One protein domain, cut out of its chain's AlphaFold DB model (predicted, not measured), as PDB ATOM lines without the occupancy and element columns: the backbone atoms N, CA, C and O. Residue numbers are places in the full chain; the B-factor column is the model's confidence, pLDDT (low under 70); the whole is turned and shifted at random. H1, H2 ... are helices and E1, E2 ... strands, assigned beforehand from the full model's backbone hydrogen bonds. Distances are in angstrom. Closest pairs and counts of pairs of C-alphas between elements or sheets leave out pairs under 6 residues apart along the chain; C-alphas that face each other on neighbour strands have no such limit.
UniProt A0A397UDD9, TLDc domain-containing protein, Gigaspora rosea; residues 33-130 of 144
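Overview. This is residues 33 to 130 of the 144 residues of the protein "TLDc domain-containing protein" of Gigaspora rosea (UniProt A0A397UDD9). With little regular structure, the domain is a four-stranded antiparallel wall, E1 E2 E3 E4, with a loop-rich layer holding E5 over one face and H1 off the E1 edge. Short antiparallel pairings join residues 71 to 72, 103 to 104, 112 to 113, E5 and 128 to 129 in turn. The 98 printed residues run H1 E1 E2 E3 E4 E5, mixed, with 32 in named elements; compact, radius of gyration of the C-alphas 13.1 A, spans 37 by 29 by 21 A.

Arrangement. E1, residues 45 to 50, E2, 57 to 62, E3, 78 to 82, and E4, 91 to 95, form a meander of hairpins, each strand the antiparallel neighbour of the one before. N 47 and O 60 are 2.8 A apart, N 59 and O 80 3.0 A, N 81 and O 92 3.0 A, within hydrogen-bond range. E5, residues 119 to 121, pairs with no named strand; its closest C-alphas to E2 are Leu 119 and Gly 59, 7.8 A. H1, residues 33 to 39, is not on the sheet; every O i to N i+4 pair is within range.

Along the chain. H1 spans 9.9 A from C-alpha 33 at (-16.547, -56.031, 81.034). E1 spans 16.8 A, E2 16.7 A; E5 ends at (-17.176, -61.859, 69.855).

Size, cuts and confidence. C-alphas 69 and 86 are farthest apart, 38.2 A. The printed part has no cut. Links E2 to E3 and E4 to E5 are long. Residues 116 to 119, 121 and 129 to 130 are under pLDDT 70.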
ATOM      1  N   GLN A  33     -16.837 -56.318  79.630       94.19
ATOM      2  CA  GLN A  33     -16.547 -56.031  81.034       94.19
ATOM      3  C   GLN A  33     -17.075 -57.134  81.962       94.19
ATOM      4  O   GLN A  33     -16.384 -57.537  82.897       94.19
ATOM      5  N   VAL A  34     -18.280 -57.650  81.697       95.69
ATOM      6  CA  VAL A  34     -18.862 -58.751  82.481       95.69
ATOM      7  C   VAL A  34     -18.105 -60.055  82.227       95.69
ATOM      8  O   VAL A  34     -17.847 -60.800  83.174       95.69
ATOM      9  N   PHE A  35     -17.695 -60.311  80.980       95.44
ATOM     10  CA  PHE A  35     -16.831 -61.445  80.653       95.44
ATOM     11  C   PHE A  35     -15.520 -61.389  81.447       95.44
ATOM     12  O   PHE A  35     -15.222 -62.332  82.175       95.44
ATOM     13  N   HIS A  36     -14.780 -60.280  81.384       95.38
ATOM     14  CA  HIS A  36     -13.507 -60.130  82.095       95.38
ATOM     15  C   HIS A  36     -13.674 -60.208  83.614       95.38
ATOM     16  O   HIS A  36     -12.904 -60.893  84.282       95.38
ATOM     17  N   HIS A  37     -14.742 -59.626  84.169       96.81
ATOM     18  CA  HIS A  37     -15.048 -59.758  85.595       96.81
ATOM     19  C   HIS A  37     -15.209 -61.225  86.039       96.81
ATOM     20  O   HIS A  37     -14.806 -61.592  87.145       96.81
ATOM     21  N   LYS A  38     -15.781 -62.082  85.184       97.19
ATOM     22  CA  LYS A  38     -16.067 -63.489  85.501       97.19
ATOM     23  C   LYS A  38     -14.954 -64.461  85.105       97.19
ATOM     24  O   LYS A  38     -14.770 -65.468  85.790       97.19
ATOM     25  N   CYS A  39     -14.229 -64.182  84.026       96.62
ATOM     26  CA  CYS A  39     -13.298 -65.114  83.385       96.62
ATOM     27  C   CYS A  39     -11.817 -64.807  83.659       96.62
ATOM     28  O   CYS A  39     -10.978 -65.702  83.512       96.62
ATOM     29  N   ASP A  40     -11.469 -63.593  84.092       96.88
ATOM     30  CA  ASP A  40     -10.085 -63.262  84.435       96.88
ATOM     31  C   ASP A  40      -9.607 -64.030  85.675       96.88
ATOM     32  O   ASP A  40     -10.352 -64.275  86.626       96.88
ATOM     33  N   ASN A  41      -8.320 -64.395  85.681       96.50
ATOM     34  CA  ASN A  41      -7.670 -65.186  86.739       96.50
ATOM     35  C   ASN A  41      -8.293 -66.575  86.992       96.50
ATOM     36  O   ASN A  41      -8.025 -67.180  88.028       96.50
ATOM     37  N   LYS A  42      -9.112 -67.106  86.073       96.38
ATOM     38  CA  LYS A  42      -9.720 -68.444  86.213       96.38
ATOM     39  C   LYS A  42      -8.850 -69.588  85.686       96.38
ATOM     40  O   LYS A  42      -9.227 -70.746  85.827       96.38
ATOM     41  N   GLY A  43      -7.680 -69.272  85.130       95.19
ATOM     42  CA  GLY A  43      -6.802 -70.255  84.503       95.19
ATOM     43  C   GLY A  43      -7.387 -70.764  83.188       95.19
ATOM     44  O   GLY A  43      -8.039 -70.004  82.473       95.19
ATOM     45  N   ALA A  44      -7.135 -72.036  82.881       96.31
ATOM     46  CA  ALA A  44      -7.537 -72.638  81.622       96.31
ATOM     47  C   ALA A  44      -9.067 -72.678  81.455       96.31
ATOM     48  O   ALA A  44      -9.803 -73.019  82.381       96.31
ATOM     49  N   THR A  45      -9.552 -72.357  80.258       96.81
ATOM     50  CA  THR A  45     -10.988 -72.258  79.959       96.81
ATOM     51  C   THR A  45     -11.318 -72.825  78.584       96.81
ATOM     52  O   THR A  45     -10.513 -72.760  77.657       96.81
ATOM     53  N   ILE A  46     -12.532 -73.359  78.445       96.00
ATOM     54  CA  ILE A  46     -13.125 -73.690  77.147       96.00
ATOM     55  C   ILE A  46     -14.232 -72.681  76.871       96.00
ATOM     56  O   ILE A  46     -15.105 -72.453  77.708       96.00
ATOM     57  N   PHE A  47     -14.189 -72.102  75.682       93.88
ATOM     58  CA  PHE A  47     -15.213 -71.238  75.139       93.88
ATOM     59  C   PHE A  47     -16.056 -71.992  74.103       93.88
ATOM     60  O   PHE A  47     -15.511 -72.744  73.295       93.88
ATOM     61  N   ILE A  48     -17.376 -71.778  74.120       94.69
ATOM     62  CA  ILE A  48     -18.337 -72.401  73.200       94.69
ATOM     63  C   ILE A  48     -19.376 -71.354  72.785       94.69
ATOM     64  O   ILE A  48     -20.011 -70.736  73.641       94.69
ATOM     65  N   ALA A  49     -19.595 -71.206  71.481       91.69
ATOM     66  CA  ALA A  49     -20.671 -70.424  70.888       91.69
ATOM     67  C   ALA A  49     -21.541 -71.302  69.987       91.69
ATOM     68  O   ALA A  49     -21.037 -72.091  69.185       91.69
ATOM     69  N   LYS A  50     -22.860 -71.125  70.100       91.69
ATOM     70  CA  LYS A  50     -23.831 -71.655  69.144       91.69
ATOM     71  C   LYS A  50     -24.169 -70.579  68.126       91.69
ATOM     72  O   LYS A  50     -24.569 -69.481  68.512       91.69
ATOM     73  N   ILE A  51     -24.038 -70.916  66.850       88.31
ATOM     74  CA  ILE A  51     -24.359 -70.008  65.751       88.31
ATOM     75  C   ILE A  51     -25.876 -69.974  65.568       88.31
ATOM     76  O   ILE A  51     -26.538 -71.016  65.527       88.31
ATOM     77  N   SER A  52     -26.441 -68.769  65.497       86.56
ATOM     78  CA  SER A  52     -27.892 -68.588  65.394       86.56
ATOM     79  C   SER A  52     -28.426 -69.214  64.106       86.56
ATOM     80  O   SER A  52     -27.762 -69.184  63.076       86.56
ATOM     81  N   ASN A  53     -29.636 -69.777  64.160       88.06
ATOM     82  CA  ASN A  53     -30.303 -70.401  63.009       88.06
ATOM     83  C   ASN A  53     -29.503 -71.539  62.340       88.06
ATOM     84  O   ASN A  53     -29.699 -71.820  61.161       88.06
ATOM     85  N   SER A  54     -28.618 -72.213  63.082       89.31
ATOM     86  CA  SER A  54     -27.894 -73.390  62.598       89.31
ATOM     87  C   SER A  54     -27.662 -74.428  63.703       89.31
ATOM     88  O   SER A  54     -27.819 -74.152  64.900       89.31
ATOM     89  N   ASN A  55     -27.244 -75.626  63.294       90.94
ATOM     90  CA  ASN A  55     -26.729 -76.663  64.190       90.94
ATOM     91  C   ASN A  55     -25.223 -76.524  64.450       90.94
ATOM     92  O   ASN A  55     -24.625 -77.438  65.010       90.94
ATOM     93  N   MET A  56     -24.611 -75.401  64.070       92.19
ATOM     94  CA  MET A  56     -23.174 -75.213  64.183       92.19
ATOM     95  C   MET A  56     -22.764 -74.748  65.585       92.19
ATOM     96  O   MET A  56     -23.331 -73.801  66.145       92.19
ATOM     97  N   LEU A  57     -21.726 -75.386  66.128       93.88
ATOM     98  CA  LEU A  57     -20.958 -74.884  67.264       93.88
ATOM     99  C   LEU A  57     -19.568 -74.456  66.814       93.88
ATOM    100  O   LEU A  57     -18.939 -75.111  65.983       93.88
ATOM    101  N   VAL A  58     -19.066 -73.396  67.431       93.62
ATOM    102  CA  VAL A  58     -17.664 -72.985  67.349       93.62
ATOM    103  C   VAL A  58     -17.132 -72.746  68.749       93.62
ATOM    104  O   VAL A  58     -17.892 -72.484  69.682       93.62
ATOM    105  N   GLY A  59     -15.825 -72.830  68.922       94.00
ATOM    106  CA  GLY A  59     -15.231 -72.592  70.223       94.00
ATOM    107  C   GLY A  59     -13.722 -72.690  70.214       94.00
ATOM    108  O   GLY A  59     -13.086 -72.823  69.168       94.00
ATOM    109  N   GLY A  60     -13.150 -72.636  71.408       95.12
ATOM    110  CA  GLY A  60     -11.718 -72.794  71.592       95.12
ATOM    111  C   GLY A  60     -11.334 -73.021  73.042       95.12
ATOM    112  O   GLY A  60     -12.095 -72.728  73.962       95.12
ATOM    113  N   TYR A  61     -10.144 -73.561  73.242       96.69
ATOM    114  CA  TYR A  61      -9.549 -73.809  74.542       96.69
ATOM    115  C   TYR A  61      -8.371 -72.870  74.757       96.69
ATOM    116  O   TYR A  61      -7.397 -72.920  74.012       96.69
ATOM    117  N   ASN A  62      -8.448 -72.042  75.796       96.19
ATOM    118  CA  ASN A  62      -7.338 -71.222  76.255       96.19
ATOM    119  C   ASN A  62      -6.674 -71.919  77.460       96.19
ATOM    120  O   ASN A  62      -7.315 -72.018  78.504       96.19
ATOM    121  N   PRO A  63      -5.414 -72.387  77.363       96.62
ATOM    122  CA  PRO A  63      -4.677 -72.994  78.480       96.62
ATOM    123  C   PRO A  63      -4.119 -71.964  79.473       96.62
ATOM    124  O   PRO A  63      -3.587 -72.327  80.521       96.62
ATOM    125  N   ARG A  64      -4.168 -70.677  79.123       94.00
ATOM    126  CA  ARG A  64      -3.800 -69.550  79.983       94.00
ATOM    127  C   ARG A  64      -5.073 -68.934  80.564       94.00
ATOM    128  O   ARG A  64      -6.174 -69.412  80.323       94.00
ATOM    129  N   ASP A  65      -4.925 -67.852  81.313       94.44
ATOM    130  CA  ASP A  65      -6.040 -67.011  81.753       94.44
ATOM    131  C   ASP A  65      -6.358 -65.882  80.735       94.44
ATOM    132  O   ASP A  65      -5.606 -65.672  79.776       94.44
ATOM    133  N   TRP A  66      -7.438 -65.124  80.964       94.94
ATOM    134  CA  TRP A  66      -7.874 -63.991  80.122       94.94
ATOM    135  C   TRP A  66      -7.405 -62.603  80.585       94.94
ATOM    136  O   TRP A  66      -7.562 -61.637  79.843       94.94
ATOM    137  N   LYS A  67      -6.777 -62.494  81.760       94.38
ATOM    138  CA  LYS A  67      -6.304 -61.223  82.314       94.38
ATOM    139  C   LYS A  67      -5.109 -60.703  81.524       94.38
ATOM    140  O   LYS A  67      -4.165 -61.441  81.238       94.38
ATOM    141  N   GLY A  68      -5.096 -59.404  81.269       89.19
ATOM    142  CA  GLY A  68      -3.980 -58.708  80.638       89.19
ATOM    143  C   GLY A  68      -4.487 -57.632  79.695       89.19
ATOM    144  O   GLY A  68      -5.657 -57.289  79.753       89.19
ATOM    145  N   GLN A  69      -3.595 -57.097  78.863       87.25
ATOM    146  CA  GLN A  69      -3.895 -56.201  77.733       87.25
ATOM    147  C   GLN A  69      -2.986 -56.556  76.542       87.25
ATOM    148  O   GLN A  69      -2.461 -55.689  75.849       87.25
ATOM    149  N   CYS A  70      -2.686 -57.844  76.368       88.75
ATOM    150  CA  CYS A  70      -1.637 -58.307  75.465       88.75
ATOM    151  C   CYS A  70      -1.982 -59.641  74.804       88.75
ATOM    152  O   CYS A  70      -2.939 -60.325  75.176       88.75
ATOM    153  N   TYR A  71      -1.162 -60.008  73.821       91.12
ATOM    154  CA  TYR A  71      -1.137 -61.363  73.295       91.12
ATOM    155  C   TYR A  71      -0.460 -62.307  74.284       91.12
ATOM    156  O   TYR A  71       0.540 -61.951  74.912       91.12
ATOM    157  N   LYS A  72      -0.983 -63.528  74.385       93.50
ATOM    158  CA  LYS A  72      -0.368 -64.607  75.154       93.50
ATOM    159  C   LYS A  72       0.058 -65.730  74.238       93.50
ATOM    160  O   LYS A  72      -0.720 -66.213  73.409       93.50
ATOM    161  N   SER A  73       1.293 -66.167  74.453       94.62
ATOM    162  CA  SER A  73       1.888 -67.219  73.656       94.62
ATOM    163  C   SER A  73       1.598 -68.604  74.230       94.62
ATOM    164  O   SER A  73       1.714 -68.843  75.438       94.62
ATOM    165  N   THR A  74       1.192 -69.530  73.365       95.25
ATOM    166  CA  THR A  74       0.944 -70.928  73.737       95.25
ATOM    167  C   THR A  74       0.854 -71.826  72.506       95.25
ATOM    168  O   THR A  74       0.372 -71.399  71.461       95.25
ATOM    169  N   LEU A  75       1.300 -73.076  72.641       95.62
ATOM    170  CA  LEU A  75       1.089 -74.151  71.662       95.62
ATOM    171  C   LEU A  75      -0.085 -75.067  72.044       95.62
ATOM    172  O   LEU A  75      -0.588 -75.811  71.204       95.62
ATOM    173  N   ASP A  76      -0.547 -74.989  73.293       96.75
ATOM    174  CA  ASP A  76      -1.562 -75.894  73.845       96.75
ATOM    175  C   ASP A  76      -2.997 -75.408  73.596       96.75
ATOM    176  O   ASP A  76      -3.958 -76.095  73.942       96.75
ATOM    177  N   SER A  77      -3.153 -74.222  73.004       95.94
ATOM    178  CA  SER A  77      -4.456 -73.702  72.592       95.94
ATOM    179  C   SER A  77      -4.965 -74.408  71.335       95.94
ATOM    180  O   SER A  77      -4.199 -74.898  70.501       95.94
ATOM    181  N   PHE A  78      -6.281 -74.448  71.178       95.06
ATOM    182  CA  PHE A  78      -6.922 -74.902  69.951       95.06
ATOM    183  C   PHE A  78      -8.269 -74.217  69.765       95.06
ATOM    184  O   PHE A  78      -8.940 -73.877  70.736       95.06
ATOM    185  N   ILE A  79      -8.686 -74.076  68.513       94.81
ATOM    186  CA  ILE A  79     -10.061 -73.746  68.138       94.81
ATOM    187  C   ILE A  79     -10.750 -74.990  67.585       94.81
ATOM    188  O   ILE A  79     -10.091 -75.928  67.128       94.81
ATOM    189  N   PHE A  80     -12.072 -75.020  67.625       94.69
ATOM    190  CA  PHE A  80     -12.847 -76.101  67.034       94.69
ATOM    191  C   PHE A  80     -14.157 -75.596  66.439       94.69
ATOM    192  O   PHE A  80     -14.675 -74.539  66.804       94.69
ATOM    193  N   SER A  81     -14.694 -76.391  65.524       94.56
ATOM    194  CA  SER A  81     -16.019 -76.221  64.947       94.56
ATOM    195  C   SER A  81     -16.699 -77.581  64.856       94.56
ATOM    196  O   SER A  81     -16.040 -78.607  64.709       94.56
ATOM    197  N   ILE A  82     -18.018 -77.593  64.968       95.62
ATOM    198  CA  ILE A  82     -18.875 -78.750  64.719       95.62
ATOM    199  C   ILE A  82     -19.969 -78.208  63.815       95.62
ATOM    200  O   ILE A  82     -20.765 -77.390  64.272       95.62
ATOM    201  N   SER A  83     -19.960 -78.564  62.530       93.25
ATOM    202  CA  SER A  83     -20.899 -77.965  61.572       93.25
ATOM    203  C   SER A  83     -22.322 -78.494  61.729       93.25
ATOM    204  O   SER A  83     -23.265 -77.777  61.408       93.25
ATOM    205  N   ASP A  84     -22.482 -79.707  62.262       92.81
ATOM    206  CA  ASP A  84     -23.779 -80.267  62.617       92.81
ATOM    207  C   ASP A  84     -23.693 -81.029  63.944       92.81
ATOM    208  O   ASP A  84     -23.008 -82.040  64.058       92.81
ATOM    209  N   LEU A  85     -24.404 -80.549  64.962       88.88
ATOM    210  CA  LEU A  85     -24.487 -81.195  66.272       88.88
ATOM    211  C   LEU A  85     -25.078 -82.612  66.250       88.88
ATOM    212  O   LEU A  85     -24.905 -83.343  67.226       88.88
ATOM    213  N   THR A  86     -25.783 -82.991  65.183       91.75
ATOM    214  CA  THR A  86     -26.306 -84.355  65.013       91.75
ATOM    215  C   THR A  86     -25.258 -85.325  64.460       91.75
ATOM    216  O   THR A  86     -25.405 -86.533  64.634       91.75
ATOM    217  N   ASP A  87     -24.163 -84.807  63.894       92.12
ATOM    218  CA  ASP A  87     -23.032 -85.572  63.374       92.12
ATOM    219  C   ASP A  87     -21.717 -85.107  64.015       92.12
ATOM    220  O   ASP A  87     -21.075 -84.144  63.588       92.12
ATOM    221  N   LEU A  88     -21.255 -85.834  65.032       87.44
ATOM    222  CA  LEU A  88     -19.986 -85.525  65.695       87.44
ATOM    223  C   LEU A  88     -18.756 -85.744  64.794       87.44
ATOM    224  O   LEU A  88     -17.699 -85.201  65.109       87.44
ATOM    225  N   GLN A  89     -18.868 -86.478  63.678       92.88
ATOM    226  CA  GLN A  89     -17.777 -86.593  62.696       92.88
ATOM    227  C   GLN A  89     -17.570 -85.294  61.914       92.88
ATOM    228  O   GLN A  89     -16.510 -85.079  61.327       92.88
ATOM    229  N   SER A  90     -18.540 -84.381  61.969       93.25
ATOM    230  CA  SER A  90     -18.419 -83.035  61.417       93.25
ATOM    231  C   SER A  90     -17.482 -82.118  62.220       93.25
ATOM    232  O   SER A  90     -17.200 -80.991  61.797       93.25
ATOM    233  N   ALA A  91     -16.978 -82.588  63.369       95.44
ATOM    234  CA  ALA A  91     -16.057 -81.847  64.216       95.44
ATOM    235  C   ALA A  91     -14.689 -81.638  63.545       95.44
ATOM    236  O   ALA A  91     -14.035 -82.577  63.092       95.44
ATOM    237  N   ARG A  92     -14.204 -80.396  63.552       95.25
ATOM    238  CA  ARG A  92     -12.863 -80.019  63.095       95.25
ATOM    239  C   ARG A  92     -12.104 -79.335  64.222       95.25
ATOM    240  O   ARG A  92     -12.649 -78.493  64.932       95.25
ATOM    241  N   LEU A  93     -10.826 -79.684  64.361       94.81
ATOM    242  CA  LEU A  93      -9.917 -79.146  65.370       94.81
ATOM    243  C   LEU A  93      -8.791 -78.369  64.686       94.81
ATOM    244  O   LEU A  93      -8.119 -78.894  63.801       94.81
ATOM    245  N   GLY A  94      -8.559 -77.139  65.130       92.88
ATOM    246  CA  GLY A  94      -7.487 -76.278  64.652       92.88
ATOM    247  C   GLY A  94      -6.492 -76.011  65.767       92.88
ATOM    248  O   GLY A  94      -6.826 -75.361  66.753       92.88
ATOM    249  N   ARG A  95      -5.264 -76.505  65.618       94.12
ATOM    250  CA  ARG A  95      -4.165 -76.199  66.543       94.12
ATOM    251  C   ARG A  95      -3.435 -74.936  66.115       94.12
ATOM    252  O   ARG A  95      -3.483 -74.553  64.951       94.12
ATOM    253  N   VAL A  96      -2.772 -74.305  67.072       92.25
ATOM    254  CA  VAL A  96      -1.994 -73.085  66.851       92.25
ATOM    255  C   VAL A  96      -0.928 -73.295  65.768       92.25
ATOM    256  O   VAL A  96      -0.190 -74.277  65.811       92.25
ATOM    257  N   ILE A  97      -0.841 -72.354  64.824       89.69
ATOM    258  CA  ILE A  97       0.231 -72.257  63.817       89.69
ATOM    259  C   ILE A  97       1.269 -71.220  64.263       89.69
ATOM    260  O   ILE A  97       2.461 -71.511  64.275       89.69
ATOM    261  N   ASP A  98       0.815 -70.028  64.671       87.75
ATOM    262  CA  ASP A  98       1.666 -68.992  65.272       87.75
ATOM    263  C   ASP A  98       1.415 -68.918  66.778       87.75
ATOM    264  O   ASP A  98       0.409 -68.376  67.248       87.75
ATOM    265  N   CYS A  99       2.356 -69.463  67.545       90.56
ATOM    266  CA  CYS A  99       2.253 -69.520  68.992       90.56
ATOM    267  C   CYS A  99       2.392 -68.171  69.671       90.56
ATOM    268  O   CYS A  99       1.877 -68.042  70.774       90.56
ATOM    269  N   ASN A 100       3.017 -67.167  69.053       90.31
ATOM    270  CA  ASN A 100       3.298 -65.901  69.725       90.31
ATOM    271  C   ASN A 100       2.026 -65.094  69.993       90.31
ATOM    272  O   ASN A 100       1.969 -64.331  70.957       90.31
ATOM    273  N   LYS A 101       1.003 -65.294  69.157       86.50
ATOM    274  CA  LYS A 101      -0.245 -64.519  69.133       86.50
ATOM    275  C   LYS A 101      -1.481 -65.422  69.207       86.50
ATOM    276  O   LYS A 101      -2.513 -65.120  68.626       86.50
ATOM    277  N   ALA A 102      -1.376 -66.537  69.928       92.38
ATOM    278  CA  ALA A 102      -2.420 -67.559  69.997       92.38
ATOM    279  C   ALA A 102      -3.698 -67.105  70.730       92.38
ATOM    280  O   ALA A 102      -4.782 -67.596  70.407       92.38
ATOM    281  N   ILE A 103      -3.575 -66.199  71.705       93.88
ATOM    282  CA  ILE A 103      -4.669 -65.661  72.532       93.88
ATOM    283  C   ILE A 103      -4.496 -64.145  72.656       93.88
ATOM    284  O   ILE A 103      -3.374 -63.687  72.879       93.88
ATOM    285  N   CYS A 104      -5.582 -63.375  72.568       91.81
ATOM    286  CA  CYS A 104      -5.573 -61.929  72.803       91.81
ATOM    287  C   CYS A 104      -6.452 -61.573  74.013       91.81
ATOM    288  O   CYS A 104      -7.626 -61.928  74.068       91.81
ATOM    289  N   CYS A 105      -5.872 -60.873  74.990       90.94
ATOM    290  CA  CYS A 105      -6.517 -60.490  76.248       90.94
ATOM    291  C   CYS A 105      -6.907 -59.003  76.251       90.94
ATOM    292  O   CYS A 105      -6.473 -58.253  77.120       90.94
ATOM    293  N   ASN A 106      -7.644 -58.538  75.240       89.25
ATOM    294  CA  ASN A 106      -8.089 -57.144  75.170       89.25
ATOM    295  C   ASN A 106      -9.411 -56.963  75.937       89.25
ATOM    296  O   ASN A 106     -10.419 -57.547  75.555       89.25
ATOM    297  N   ASN A 107      -9.415 -56.082  76.944       89.06
ATOM    298  CA  ASN A 107     -10.561 -55.884  77.852       89.06
ATOM    299  C   ASN A 107     -11.812 -55.315  77.170       89.06
ATOM    300  O   ASN A 107     -12.897 -55.334  77.750       89.06
ATOM    301  N   ASN A 108     -11.666 -54.792  75.953       88.50
ATOM    302  CA  ASN A 108     -12.784 -54.287  75.166       88.50
ATOM    303  C   ASN A 108     -13.538 -55.397  74.428       88.50
ATOM    304  O   ASN A 108     -14.505 -55.092  73.740       88.50
ATOM    305  N   TYR A 109     -13.121 -56.659  74.542       87.75
ATOM    306  CA  TYR A 109     -13.726 -57.790  73.845       87.75
ATOM    307  C   TYR A 109     -13.970 -58.961  74.798       87.75
ATOM    308  O   TYR A 109     -13.508 -58.976  75.933       87.75
ATOM    309  N   GLY A 110     -14.743 -59.941  74.333       88.94
ATOM    310  CA  GLY A 110     -14.826 -61.234  75.001       88.94
ATOM    311  C   GLY A 110     -13.597 -62.106  74.688       88.94
ATOM    312  O   GLY A 110     -12.490 -61.598  74.516       88.94
ATOM    313  N   PRO A 111     -13.766 -63.429  74.564       90.06
ATOM    314  CA  PRO A 111     -12.660 -64.305  74.209       90.06
ATOM    315  C   PRO A 111     -12.197 -64.042  72.771       90.06
ATOM    316  O   PRO A 111     -13.014 -64.011  71.849       90.06
ATOM    317  N   ILE A 112     -10.883 -63.893  72.589       91.00
ATOM    318  CA  ILE A 112     -10.237 -63.766  71.279       91.00
ATOM    319  C   ILE A 112      -9.165 -64.844  71.135       91.00
ATOM    320  O   ILE A 112      -8.193 -64.890  71.899       91.00
ATOM    321  N   PHE A 113      -9.308 -65.662  70.096       91.25
ATOM    322  CA  PHE A 113      -8.265 -66.569  69.632       91.25
ATOM    323  C   PHE A 113      -7.535 -65.949  68.438       91.25
ATOM    324  O   PHE A 113      -8.157 -65.387  67.532       91.25
ATOM    325  N   GLY A 114      -6.208 -66.061  68.454       86.56
ATOM    326  CA  GLY A 114      -5.332 -65.648  67.367       86.56
ATOM    327  C   GLY A 114      -5.030 -64.156  67.312       86.56
ATOM    328  O   GLY A 114      -5.286 -63.413  68.262       86.56
ATOM    329  N   LEU A 115      -4.501 -63.719  66.168       76.44
ATOM    330  CA  LEU A 115      -3.962 -62.379  65.872       76.44
ATOM    331  C   LEU A 115      -4.972 -61.210  65.909       76.44
ATOM    332  O   LEU A 115      -4.715 -60.145  65.358       76.44
ATOM    333  N   GLY A 116      -6.119 -61.409  66.553       59.75
ATOM    334  CA  GLY A 116      -7.170 -60.415  66.738       59.75
ATOM    335  C   GLY A 116      -8.522 -60.866  66.202       59.75
ATOM    336  O   GLY A 116      -9.540 -60.348  66.649       59.75
ATOM    337  N   HIS A 117      -8.570 -61.837  65.279       62.34
ATOM    338  CA  HIS A 117      -9.807 -62.127  64.550       62.34
ATOM    339  C   HIS A 117      -9.991 -63.574  64.060       62.34
ATOM    340  O   HIS A 117     -10.908 -63.790  63.278       62.34
ATOM    341  N   ASP A 118      -9.211 -64.572  64.510       66.69
ATOM    342  CA  ASP A 118      -9.493 -65.968  64.112       66.69
ATOM    343  C   ASP A 118     -10.832 -66.435  64.698       66.69
ATOM    344  O   ASP A 118     -11.615 -67.071  64.011       66.69
ATOM    345  N   LEU A 119     -11.138 -66.086  65.949       69.56
ATOM    346  CA  LEU A 119     -12.474 -66.251  66.521       69.56
ATOM    347  C   LEU A 119     -12.660 -65.229  67.643       69.56
ATOM    348  O   LEU A 119     -11.988 -65.329  68.672       69.56
ATOM    349  N   HIS A 120     -13.560 -64.259  67.460       72.38
ATOM    350  CA  HIS A 120     -13.932 -63.325  68.526       72.38
ATOM    351  C   HIS A 120     -15.416 -62.956  68.511       72.38
ATOM    352  O   HIS A 120     -16.057 -62.927  67.458       72.38
ATOM    353  N   ALA A 121     -15.921 -62.588  69.692       69.62
ATOM    354  CA  ALA A 121     -17.176 -61.859  69.855       69.62
ATOM    355  C   ALA A 121     -16.904 -60.354  69.942       69.62
ATOM    356  O   ALA A 121     -16.073 -59.911  70.742       69.62
ATOM    357  N   LEU A 122     -17.628 -59.566  69.149       71.94
ATOM    358  CA  LEU A 122     -17.622 -58.110  69.286       71.94
ATOM    359  C   LEU A 122     -18.354 -57.704  70.575       71.94
ATOM    360  O   LEU A 122     -19.355 -58.315  70.955       71.94
ATOM    361  N   ASN A 123     -17.868 -56.658  71.245       77.12
ATOM    362  CA  ASN A 123     -18.493 -56.152  72.467       77.12
ATOM    363  C   ASN A 123     -19.960 -55.788  72.231       77.12
ATOM    364  O   ASN A 123     -20.274 -55.100  71.258       77.12
ATOM    365  N   ASN A 124     -20.845 -56.222  73.132       77.62
ATOM    366  CA  ASN A 124     -22.286 -55.976  73.046       77.62
ATOM    367  C   ASN A 124     -22.916 -56.415  71.710       77.62
ATOM    368  O   ASN A 124     -23.916 -55.848  71.275       77.62
ATOM    369  N   SER A 125     -22.352 -57.434  71.058       75.31
ATOM    370  CA  SER A 125     -22.814 -57.925  69.763       75.31
ATOM    371  C   SER A 125     -23.044 -59.431  69.779       75.31
ATOM    372  O   SER A 125     -22.444 -60.174  70.556       75.31
ATOM    373  N   LYS A 126     -23.932 -59.881  68.892       73.31
ATOM    374  CA  LYS A 126     -24.150 -61.303  68.600       73.31
ATOM    375  C   LYS A 126     -23.316 -61.792  67.414       73.31
ATOM    376  O   LYS A 126     -23.295 -62.993  67.172       73.31
ATOM    377  N   ASN A 127     -22.660 -60.878  66.701       71.25
ATOM    378  CA  ASN A 127     -21.912 -61.189  65.492       71.25
ATOM    379  C   ASN A 127     -20.529 -61.725  65.855       71.25
ATOM    380  O   ASN A 127     -19.818 -61.130  66.676       71.25
ATOM    381  N   TRP A 128     -20.147 -62.809  65.191       70.38
ATOM    382  CA  TRP A 128     -18.818 -63.400  65.284       70.38
ATOM    383  C   TRP A 128     -18.061 -63.163  63.980       70.38
ATOM    384  O   TRP A 128     -18.653 -63.082  62.902       70.38
ATOM    385  N   GLN A 129     -16.739 -63.037  64.070       68.56
ATOM    386  CA  GLN A 129     -15.879 -62.894  62.896       68.56
ATOM    387  C   GLN A 129     -14.776 -63.948  62.899       68.56
ATOM    388  O   GLN A 129     -14.286 -64.344  63.961       68.56
ATOM    389  N   TYR A 130     -14.400 -64.365  61.689       67.06
ATOM    390  CA  TYR A 130     -13.332 -65.319  61.418       67.06
ATOM    391  C   TYR A 130     -12.417 -64.778  60.306       67.06
ATOM    392  O   TYR A 130     -12.833 -64.632  59.156       67.06
TER     393      TYR A 130